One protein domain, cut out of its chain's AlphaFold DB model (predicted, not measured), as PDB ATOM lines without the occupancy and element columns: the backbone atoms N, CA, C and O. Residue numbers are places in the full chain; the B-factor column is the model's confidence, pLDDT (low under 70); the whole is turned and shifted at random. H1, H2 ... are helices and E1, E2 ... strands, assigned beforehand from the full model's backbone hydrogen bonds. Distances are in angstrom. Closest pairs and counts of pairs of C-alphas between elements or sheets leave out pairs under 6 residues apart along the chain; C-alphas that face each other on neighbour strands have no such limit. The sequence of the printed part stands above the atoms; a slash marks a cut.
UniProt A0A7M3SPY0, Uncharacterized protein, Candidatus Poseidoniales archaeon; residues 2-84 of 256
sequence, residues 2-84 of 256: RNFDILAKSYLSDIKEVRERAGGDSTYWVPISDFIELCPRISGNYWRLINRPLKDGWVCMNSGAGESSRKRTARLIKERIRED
ATOM      1  N   ARG A   2     251.420 189.430 161.206       63.00
ATOM      2  CA  ARG A   2     250.071 189.564 161.795       63.00
ATOM      3  C   ARG A   2     249.667 188.485 162.819       63.00
ATOM      4  O   ARG A   2     249.012 188.806 163.799       63.00
ATOM      5  N   ASN A   3     250.084 187.230 162.631       84.12
ATOM      6  CA  ASN A   3     249.750 186.140 163.562       84.12
ATOM      7  C   ASN A   3     250.494 186.236 164.903       84.12
ATOM      8  O   ASN A   3     249.975 185.771 165.911       84.12
ATOM      9  N   PHE A   4     251.697 186.819 164.930       87.50
ATOM     10  CA  PHE A   4     252.492 186.904 166.155       87.50
ATOM     11  C   PHE A   4     251.850 187.854 167.165       87.50
ATOM     12  O   PHE A   4     251.707 187.493 168.326       87.50
ATOM     13  N   ASP A   5     251.409 189.028 166.715       86.00
ATOM     14  CA  ASP A   5     250.807 190.026 167.602       86.00
ATOM     15  C   ASP A   5     249.441 189.568 168.124       86.00
ATOM     16  O   ASP A   5     249.097 189.851 169.268       86.00
ATOM     17  N   ILE A   6     248.682 188.821 167.312       89.44
ATOM     18  CA  ILE A   6     247.428 188.192 167.749       89.44
ATOM     19  C   ILE A   6     247.717 187.189 168.867       89.44
ATOM     20  O   ILE A   6     247.129 187.297 169.936       89.44
ATOM     21  N   LEU A   7     248.662 186.267 168.652       90.25
ATOM     22  CA  LEU A   7     249.051 185.290 169.673       90.25
ATOM     23  C   LEU A   7     249.565 185.975 170.940       90.25
ATOM     24  O   LEU A   7     249.175 185.605 172.042       90.25
ATOM     25  N   ALA A   8     250.408 186.994 170.795       91.62
ATOM     26  CA  ALA A   8     250.926 187.741 171.928       91.62
ATOM     27  C   ALA A   8     249.804 188.378 172.751       91.62
ATOM     28  O   ALA A   8     249.813 188.239 173.964       91.62
ATOM     29  N   LYS A   9     248.808 189.000 172.110       92.31
ATOM     30  CA  LYS A   9     247.650 189.596 172.798       92.31
ATOM     31  C   LYS A   9     246.680 188.574 173.391       92.31
ATOM     32  O   LYS A   9     245.901 188.929 174.262       92.31
ATOM     33  N   SER A  10     246.687 187.330 172.911       93.19
ATOM     34  CA  SER A  10     245.889 186.253 173.509       93.19
ATOM     35  C   SER A  10     246.499 185.715 174.801       93.19
ATOM     36  O   SER A  10     245.757 185.281 175.674       93.19
ATOM     37  N   TYR A  11     247.831 185.722 174.914       93.94
ATOM     38  CA  TYR A  11     248.545 185.088 176.028       93.94
ATOM     39  C   TYR A  11     249.234 186.074 176.975       93.94
ATOM     40  O   TYR A  11     249.567 185.703 178.092       93.94
ATOM     41  N   LEU A  12     249.467 187.315 176.567       94.38
ATOM     42  CA  LEU A  12     250.010 188.372 177.418       94.38
ATOM     43  C   LEU A  12     248.917 189.400 177.694       94.38
ATOM     44  O   LEU A  12     248.018 189.589 176.876       94.38
ATOM     45  N   SER A  13     249.020 190.086 178.830       93.88
ATOM     46  CA  SER A  13     248.067 191.119 179.235       93.88
ATOM     47  C   SER A  13     248.037 192.281 178.238       93.88
ATOM     48  O   SER A  13     246.979 192.853 177.988       93.88
ATOM     49  N   ASP A  14     249.190 192.628 177.655       94.12
ATOM     50  CA  ASP A  14     249.314 193.576 176.544       94.12
ATOM     51  C   ASP A  14     250.682 193.411 175.841       94.12
ATOM     52  O   ASP A  14     251.569 192.698 176.318       94.12
ATOM     53  N   ILE A  15     250.886 194.068 174.698       93.94
ATOM     54  CA  ILE A  15     252.164 194.096 173.980       93.94
ATOM     55  C   ILE A  15     252.320 195.381 173.162       93.94
ATOM     56  O   ILE A  15     251.426 195.783 172.415       93.94
ATOM     57  N   LYS A  16     253.502 196.004 173.241       92.62
ATOM     58  CA  LYS A  16     253.871 197.150 172.397       92.62
ATOM     59  C   LYS A  16     254.978 196.768 171.431       92.62
ATOM     60  O   LYS A  16     255.995 196.214 171.835       92.62
ATOM     61  N   GLU A  17     254.802 197.112 170.164       91.50
ATOM     62  CA  GLU A  17     255.842 197.023 169.142       91.50
ATOM     63  C   GLU A  17     256.383 198.432 168.875       91.50
ATOM     64  O   GLU A  17     255.631 199.340 168.524       91.50
ATOM     65  N   VAL A  18     257.689 198.622 169.039       88.94
ATOM     66  CA  VAL A  18     258.394 199.850 168.666       88.94
ATOM     67  C   VAL A  18     259.312 199.517 167.502       88.94
ATOM     68  O   VAL A  18     260.232 198.711 167.634       88.94
ATOM     69  N   ARG A  19     259.052 200.132 166.350       82.75
ATOM     70  CA  ARG A  19     259.907 200.020 165.167       82.75
ATOM     71  C   ARG A  19     260.905 201.168 165.166       82.75
ATOM     72  O   ARG A  19     260.502 202.328 165.258       82.75
ATOM     73  N   GLU A  20     262.190 200.859 165.050       72.81
ATOM     74  CA  GLU A  20     263.191 201.888 164.770       72.81
ATOM     75  C   GLU A  20     263.021 202.398 163.328       72.81
ATOM     76  O   GLU A  20     262.562 201.673 162.440       72.81
ATOM     77  N   ARG A  21     263.299 203.690 163.097       58.12
ATOM     78  CA  ARG A  21     263.032 204.354 161.808       58.12
ATOM     79  C   ARG A  21     263.729 203.631 160.644       58.12
ATOM     80  O   ARG A  21     264.886 203.258 160.753       58.12
ATOM     81  N   ALA A  22     263.000 203.523 159.527       49.06
ATOM     82  CA  ALA A  22     263.435 203.063 158.202       49.06
ATOM     83  C   ALA A  22     264.242 201.744 158.182       49.06
ATOM     84  O   ALA A  22     265.436 201.738 157.903       49.06
ATOM     85  N   GLY A  23     263.555 200.617 158.402       55.41
ATOM     86  CA  GLY A  23     264.065 199.273 158.081       55.41
ATOM     87  C   GLY A  23     264.708 198.490 159.232       55.41
ATOM     88  O   GLY A  23     265.247 197.417 158.981       55.41
ATOM     89  N   GLY A  24     264.653 198.998 160.468       61.12
ATOM     90  CA  GLY A  24     265.176 198.310 161.654       61.12
ATOM     91  C   GLY A  24     264.278 197.181 162.181       61.12
ATOM     92  O   GLY A  24     263.071 197.155 161.931       61.12
ATOM     93  N   ASP A  25     264.877 196.262 162.946       71.12
ATOM     94  CA  ASP A  25     264.176 195.176 163.642       71.12
ATOM     95  C   ASP A  25     263.152 195.725 164.655       71.12
ATOM     96  O   ASP A  25     263.444 196.618 165.454       71.12
ATOM     97  N   SER A  26     261.945 195.153 164.672       84.25
ATOM     98  CA  SER A  26     260.914 195.499 165.657       84.25
ATOM     99  C   SER A  26     261.340 195.118 167.075       84.25
ATOM    100  O   SER A  26     261.651 193.953 167.343       84.25
ATOM    101  N   THR A  27     261.273 196.073 168.005       92.00
ATOM    102  CA  THR A  27     261.493 195.836 169.436       92.00
ATOM    103  C   THR A  27     260.163 195.761 170.171       92.00
ATOM    104  O   THR A  27     259.390 196.716 170.210       92.00
ATOM    105  N   TYR A  28     259.906 194.617 170.787       94.00
ATOM    106  CA  TYR A  28     258.714 194.365 171.579       94.00
ATOM    107  C   TYR A  28     258.915 194.759 173.038       94.00
ATOM    108  O   TYR A  28     259.998 194.613 173.604       94.00
ATOM    109  N   TRP A  29     257.841 195.209 173.665       96.00
ATOM    110  CA  TRP A  29     257.776 195.526 175.081       96.00
ATOM    111  C   TRP A  29     256.586 194.807 175.694       96.00
ATOM    112  O   TRP A  29     255.502 194.784 175.107       96.00
ATOM    113  N   VAL A  30     256.800 194.242 176.876       96.75
ATOM    114  CA  VAL A  30     255.795 193.470 177.611       96.75
ATOM    115  C   VAL A  30     255.517 194.118 178.969       96.75
ATOM    116  O   VAL A  30     256.434 194.727 179.533       96.75
ATOM    117  N   PRO A  31     254.296 194.012 179.511       97.12
ATOM    118  CA  PRO A  31     253.993 194.455 180.864       97.12
ATOM    119  C   PRO A  31     254.905 193.787 181.894       97.12
ATOM    120  O   PRO A  31     255.243 192.606 181.789       97.12
ATOM    121  N   ILE A  32     255.298 194.545 182.915       96.94
ATOM    122  CA  ILE A  32     256.133 194.034 184.006       96.94
ATOM    123  C   ILE A  32     255.473 192.867 184.756       96.94
ATOM    124  O   ILE A  32     256.182 191.956 185.178       96.94
ATOM    125  N   SER A  33     254.141 192.863 184.881       96.12
ATOM    126  CA  SER A  33     253.379 191.781 185.516       96.12
ATOM    127  C   SER A  33     253.604 190.449 184.804       96.12
ATOM    128  O   SER A  33     254.102 189.513 185.424       96.12
ATOM    129  N   ASP A  34     253.354 190.403 183.492       95.75
ATOM    130  CA  ASP A  34     253.558 189.195 182.685       95.75
ATOM    131  C   ASP A  34     255.031 188.772 182.688       95.75
ATOM    132  O   ASP A  34     255.350 187.585 182.728       95.75
ATOM    133  N   PHE A  35     255.956 189.738 182.655       95.75
ATOM    134  CA  PHE A  35     257.380 189.429 182.680       95.75
ATOM    135  C   PHE A  35     257.795 188.738 183.983       95.75
ATOM    136  O   PHE A  35     258.431 187.694 183.917       95.75
ATOM    137  N   ILE A  36     257.454 189.302 185.149       95.06
ATOM    138  CA  ILE A  36     257.848 188.756 186.461       95.06
ATOM    139  C   ILE A  36     257.182 187.403 186.723       95.06
ATOM    140  O   ILE A  36     257.802 186.530 187.327       95.06
ATOM    141  N   GLU A  37     255.942 187.229 186.274       94.06
ATOM    142  CA  GLU A  37     255.209 185.972 186.407       94.06
ATOM    143  C   GLU A  37     255.869 184.846 185.595       94.06
ATOM    144  O   GLU A  37     256.122 183.763 186.119       94.06
ATOM    145  N   LEU A  38     256.221 185.120 184.335       93.75
ATOM    146  CA  LEU A  38     256.672 184.096 183.386       93.75
ATOM    147  C   LEU A  38     258.194 183.879 183.386       93.75
ATOM    148  O   LEU A  38     258.673 182.778 183.107       93.75
ATOM    149  N   CYS A  39     259.000 184.903 183.690       91.38
ATOM    150  CA  CYS A  39     260.459 184.814 183.594       91.38
ATOM    151  C   CYS A  39     261.146 183.786 184.520       91.38
ATOM    152  O   CYS A  39     262.175 183.256 184.092       91.38
ATOM    153  N   PRO A  40     260.654 183.440 185.736       86.81
ATOM    154  CA  PRO A  40     261.356 182.524 186.643       86.81
ATOM    155  C   PRO A  40     261.570 181.119 186.067       86.81
ATOM    156  O   PRO A  40     262.519 180.431 186.443       86.81
ATOM    157  N   ARG A  41     260.714 180.692 185.131       81.94
ATOM    158  CA  ARG A  41     260.800 179.380 184.469       81.94
ATOM    159  C   ARG A  41     261.723 179.378 183.249       81.94
ATOM    160  O   ARG A  41     262.008 178.319 182.686       81.94
ATOM    161  N   ILE A  42     262.232 180.543 182.847       85.25
ATOM    162  CA  ILE A  42     263.075 180.690 181.666       85.25
ATOM    163  C   ILE A  42     264.533 180.898 182.086       85.25
ATOM    164  O   ILE A  42     264.900 181.882 182.716       85.25
ATOM    165  N   SER A  43     265.400 179.956 181.710       78.44
ATOM    166  CA  SER A  43     266.829 180.026 182.043       78.44
ATOM    167  C   SER A  43     267.574 181.098 181.236       78.44
ATOM    168  O   SER A  43     267.348 181.243 180.028       78.44
ATOM    169  N   GLY A  44     268.520 181.775 181.894       79.19
ATOM    170  CA  GLY A  44     269.442 182.763 181.317       79.19
ATOM    171  C   GLY A  44     269.446 184.076 182.103       79.19
ATOM    172  O   GLY A  44     268.421 184.469 182.663       79.19
ATOM    173  N   ASN A  45     270.576 184.785 182.141       83.38
ATOM    174  CA  ASN A  45     270.676 186.049 182.886       83.38
ATOM    175  C   ASN A  45     269.782 187.137 182.286       83.38
ATOM    176  O   ASN A  45     269.319 188.022 183.003       83.38
ATOM    177  N   TYR A  46     269.487 187.034 180.989       88.12
ATOM    178  CA  TYR A  46     268.556 187.904 180.276       88.12
ATOM    179  C   TYR A  46     267.150 187.975 180.907       88.12
ATOM    180  O   TYR A  46     266.447 188.974 180.766       88.12
ATOM    181  N   TRP A  47     266.726 186.921 181.605       91.38
ATOM    182  CA  TRP A  47     265.384 186.817 182.183       91.38
ATOM    183  C   TRP A  47     265.269 187.433 183.576       91.38
ATOM    184  O   TRP A  47     264.183 187.481 184.138       91.38
ATOM    185  N   ARG A  48     266.364 187.963 184.128       89.94
ATOM    186  CA  ARG A  48     266.326 188.710 185.386       89.94
ATOM    187  C   ARG A  48     265.886 190.142 185.116       89.94
ATOM    188  O   ARG A  48     266.515 190.825 184.312       89.94
ATOM    189  N   LEU A  49     264.870 190.618 185.837       90.88
ATOM    190  CA  LEU A  49     264.346 191.979 185.673       90.88
ATOM    191  C   LEU A  49     265.435 193.054 185.815       90.88
ATOM    192  O   LEU A  49     265.455 194.002 185.040       90.88
ATOM    193  N   ILE A  50     266.387 192.866 186.737       92.00
ATOM    194  CA  ILE A  50     267.518 193.789 186.948       92.00
ATOM    195  C   ILE A  50     268.389 193.999 185.699       92.00
ATOM    196  O   ILE A  50     269.057 195.019 185.581       92.00
ATOM    197  N   ASN A  51     268.378 193.048 184.764       90.69
ATOM    198  CA  ASN A  51     269.187 193.084 183.549       90.69
ATOM    199  C   ASN A  51     268.409 193.661 182.360       90.69
ATOM    200  O   ASN A  51     268.838 193.504 181.215       90.69
ATOM    201  N   ARG A  52     267.233 194.260 182.597       92.81
ATOM    202  CA  ARG A  52     266.295 194.641 181.541       92.81
ATOM    203  C   ARG A  52     265.876 196.101 181.640       92.81
ATOM    204  O   ARG A  52     265.529 196.560 182.726       92.81
ATOM    205  N   PRO A  53     265.849 196.831 180.508       94.00
ATOM    206  CA  PRO A  53     265.297 198.175 180.500       94.00
ATOM    207  C   PRO A  53     263.810 198.124 180.860       94.00
ATOM    208  O   PRO A  53     263.031 197.436 180.194       94.00
ATOM    209  N   LEU A  54     263.438 198.859 181.904       95.06
ATOM    210  CA  LEU A  54     262.065 199.051 182.356       95.06
ATOM    211  C   LEU A  54     261.695 200.522 182.160       95.06
ATOM    212  O   LEU A  54     262.426 201.407 182.604       95.06
ATOM    213  N   LYS A  55     260.563 200.789 181.512       94.75
ATOM    214  CA  LYS A  55     260.045 202.146 181.323       94.75
ATOM    215  C   LYS A  55     258.531 202.154 181.473       94.75
ATOM    216  O   LYS A  55     257.855 201.404 180.780       94.75
ATOM    217  N   ASP A  56     258.006 202.982 182.373       93.62
ATOM    218  CA  ASP A  56     256.560 203.177 182.577       93.62
ATOM    219  C   ASP A  56     255.768 201.862 182.773       93.62
ATOM    220  O   ASP A  56     254.657 201.710 182.272       93.62
ATOM    221  N   GLY A  57     256.364 200.872 183.454       95.06
ATOM    222  CA  GLY A  57     255.762 199.543 183.664       95.06
ATOM    223  C   GLY A  57     255.960 198.540 182.516       95.06
ATOM    224  O   GLY A  57     255.411 197.442 182.570       95.06
ATOM    225  N   TRP A  58     256.761 198.882 181.504       96.94
ATOM    226  CA  TRP A  58     257.046 198.046 180.336       96.94
ATOM    227  C   TRP A  58     258.492 197.571 180.315       96.94
ATOM    228  O   TRP A  58     259.420 198.373 180.412       96.94
ATOM    229  N   VAL A  59     258.688 196.271 180.126       97.00
ATOM    230  CA  VAL A  59     259.998 195.627 180.036       97.00
ATOM    231  C   VAL A  59     260.380 195.456 178.561       97.00
ATOM    232  O   VAL A  59     259.669 194.807 177.792       97.00
ATOM    233  N   CYS A  60     261.515 196.030 178.154       95.38
ATOM    234  CA  CYS A  60     261.979 196.057 176.761       95.38
ATOM    235  C   CYS A  60     262.621 194.744 176.339       95.38
ATOM    236  O   CYS A  60     263.720 194.444 176.812       95.38
ATOM    237  N   MET A  61     262.000 193.979 175.441       94.12
ATOM    238  CA  MET A  61     262.515 192.712 174.908       94.12
ATOM    239  C   MET A  61     263.614 192.937 173.865       94.12
ATOM    240  O   MET A  61     263.480 192.495 172.732       94.12
ATOM    241  N   ASN A  62     264.697 193.632 174.212       89.69
ATOM    242  CA  ASN A  62     265.799 193.920 173.293       89.69
ATOM    243  C   ASN A  62     266.398 192.639 172.682       89.69
ATOM    244  O   ASN A  62     266.339 191.563 173.278       89.69
ATOM    245  N   SER A  63     266.972 192.734 171.485       85.56
ATOM    246  CA  SER A  63     267.707 191.632 170.852       85.56
ATOM    247  C   SER A  63     269.038 191.358 171.570       85.56
ATOM    248  O   SER A  63     269.520 192.162 172.372       85.56
ATOM    249  N   GLY A  64     269.628 190.183 171.342       78.81
ATOM    250  CA  GLY A  64     270.959 189.849 171.859       78.81
ATOM    251  C   GLY A  64     271.285 188.359 171.780       78.81
ATOM    252  O   GLY A  64     270.382 187.526 171.709       78.81
ATOM    253  N   ALA A  65     272.579 188.023 171.803       72.12
ATOM    254  CA  ALA A  65     273.087 186.644 171.748       72.12
ATOM    255  C   ALA A  65     272.468 185.788 170.613       72.12
ATOM    256  O   ALA A  65     272.171 184.613 170.801       72.12
ATOM    257  N   GLY A  66     272.221 186.390 169.441       76.38
ATOM    258  CA  GLY A  66     271.627 185.709 168.278       76.38
ATOM    259  C   GLY A  66     270.099 185.533 168.314       76.38
ATOM    260  O   GLY A  66     269.516 184.983 167.374       76.38
ATOM    261  N   GLU A  67     269.417 186.017 169.357       83.94
ATOM    262  CA  GLU A  67     267.955 186.054 169.430       83.94
ATOM    263  C   GLU A  67     267.416 187.459 169.120       83.94
ATOM    264  O   GLU A  67     267.841 188.457 169.710       83.94
ATOM    265  N   SER A  68     266.440 187.540 168.211       89.75
ATOM    266  CA  SER A  68     265.700 188.776 167.954       89.75
ATOM    267  C   SER A  68     264.714 189.071 169.084       89.75
ATOM    268  O   SER A  68     264.325 188.175 169.842       89.75
ATOM    269  N   SER A  69     264.253 190.319 169.159       92.19
ATOM    270  CA  SER A  69     263.218 190.727 170.113       92.19
ATOM    271  C   SER A  69     261.983 189.823 170.040       92.19
ATOM    272  O   SER A  69     261.530 189.295 171.055       92.19
ATOM    273  N   ARG A  70     261.516 189.528 168.818       91.56
ATOM    274  CA  ARG A  70     260.395 188.612 168.566       91.56
ATOM    275  C   ARG A  70     260.632 187.221 169.154       91.56
ATOM    276  O   ARG A  70     259.738 186.684 169.797       91.56
ATOM    277  N   LYS A  71     261.822 186.635 168.954       91.56
ATOM    278  CA  LYS A  71     262.164 185.305 169.499       91.56
ATOM    279  C   LYS A  71     262.137 185.311 171.024       91.56
ATOM    280  O   LYS A  71     261.600 184.383 171.622       91.56
ATOM    281  N   ARG A  72     262.648 186.372 171.647       92.00
ATOM    282  CA  ARG A  72     262.620 186.532 173.103       92.00
ATOM    283  C   ARG A  72     261.182 186.668 173.600       92.00
ATOM    284  O   ARG A  72     260.774 185.898 174.459       92.00
ATOM    285  N   THR A  73     260.363 187.526 173.004       94.38
ATOM    286  CA  THR A  73     258.933 187.621 173.350       94.38
ATOM    287  C   THR A  73     258.196 186.292 173.145       94.38
ATOM    288  O   THR A  73     257.409 185.888 173.995       94.38
ATOM    289  N   ALA A  74     258.515 185.544 172.084       93.75
ATOM    290  CA  ALA A  74     257.949 184.217 171.844       93.75
ATOM    291  C   ALA A  74     258.251 183.222 172.977       93.75
ATOM    292  O   ALA A  74     257.445 182.329 173.226       93.75
ATOM    293  N   ARG A  75     259.383 183.361 173.685       93.56
ATOM    294  CA  ARG A  75     259.703 182.510 174.843       93.56
ATOM    295  C   ARG A  75     258.774 182.773 176.029       93.56
ATOM    296  O   ARG A  75     258.402 181.805 176.678       93.56
ATOM    297  N   LEU A  76     258.355 184.022 176.260       94.94
ATOM    298  CA  LEU A  76     257.336 184.345 177.273       94.94
ATOM    299  C   LEU A  76     255.977 183.759 176.890       94.94
ATOM    300  O   LEU A  76     255.367 183.058 177.685       94.94
ATOM    301  N   ILE A  77     255.550 183.966 175.641       95.06
ATOM    302  CA  ILE A  77     254.284 183.415 175.128       95.06
ATOM    303  C   ILE A  77     254.276 181.887 175.259       95.06
ATOM    304  O   ILE A  77     253.300 181.301 175.714       95.06
ATOM    305  N   LYS A  78     255.391 181.229 174.914       94.56
ATOM    306  CA  LYS A  78     255.553 179.781 175.078       94.56
ATOM    307  C   LYS A  78     255.424 179.342 176.538       94.56
ATOM    308  O   LYS A  78     254.907 178.254 176.779       94.56
ATOM    309  N   GLU A  79     255.908 180.143 177.484       94.25
ATOM    310  CA  GLU A  79     255.773 179.840 178.907       94.25
ATOM    311  C   GLU A  79     254.316 179.917 179.358       94.25
ATOM    312  O   GLU A  79     253.831 178.951 179.937       94.25
ATOM    313  N   ARG A  80     253.584 180.979 178.995       94.94
ATOM    314  CA  ARG A  80     252.155 181.076 179.326       94.94
ATOM    315  C   ARG A  80     251.351 179.934 178.702       94.94
ATOM    316  O   ARG A  80     250.583 179.284 179.396       94.94
ATOM    317  N   ILE A  81     251.603 179.607 177.429       94.50
ATOM    318  CA  ILE A  81     250.973 178.450 176.769       94.50
ATOM    319  C   ILE A  81     251.258 177.157 177.542       94.50
ATOM    320  O   ILE A  81     250.367 176.326 177.704       94.50
ATOM    321  N   ARG A  82     252.494 176.955 178.017       93.25
ATOM    322  CA  ARG A  82     252.831 175.777 178.825       93.25
ATOM    323  C   ARG A  82     252.021 175.752 180.119       93.25
ATOM    324  O   ARG A  82     251.528 174.680 180.471       93.25
ATOM    325  N   GLU A  83     251.922 176.873 180.828       92.62
ATOM    326  CA  GLU A  83     251.147 176.969 182.070       92.62
ATOM    327  C   GLU A  83     249.665 176.672 181.823       92.62
ATOM    328  O   GLU A  83     249.113 175.800 182.488       92.62
ATOM    329  N   ASP A  84     249.058 177.273 180.798       93.44
ATOM    330  CA  ASP A  84     247.656 177.043 180.429       93.44
ATOM    331  C   ASP A  84     247.381 175.573 180.087       93.44
ATOM    332  O   ASP A  84     246.406 174.983 180.563       93.44
TER     333      ASP A  84
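What this domain is: This is residues 2 to 84 of the 256 residues of an uncharacterized protein of Candidatus Poseidoniales archaeon (UniProt A0A7M3SPY0). Helix H3 lies over a small antiparallel sheet, E1 E2 E3, and runs along E2; H1 and H2 pack on H3. The printed part has 83 residues, with three named helices and three named strands, H1 E1 E2 H2 E3 H3, class mixed. It is compact, radius of gyration of the C-alphas 12.0 A, spanning 37 by 28 by 27 A.

How they stand to each other: H1, residues 2 to 11, touches H3, residues 69 to 84, closest at C-alphas 11 and 77, 6.0 A. E1, residues 16 to 19, and E2, residues 26 to 31, form a hairpin; N 18 and O 27 are 2.8 A apart. H2, residues 32 to 41, touches H3, closest at C-alphas 38 and 76, 6.2 A. E3, residues 58 to 60, neighbours E2; N 59 and O 30 are 2.8 A apart. O i to N i+4 pairs within hydrogen-bond range are 5 of 6 in H1, 4 of 6 in H2, 11 of 12 in H3.

Where its parts are: H1 begins at C-alpha 2 (250.071, 189.564, 161.795); H3, 23.1 A long, ends at C-alpha 84 (247.656, 177.043, 180.429).

The domain as a whole: The printed part has no cut, H2 to E3 is a long link, and residues 2 and 21 to 24 have pLDDT under 70.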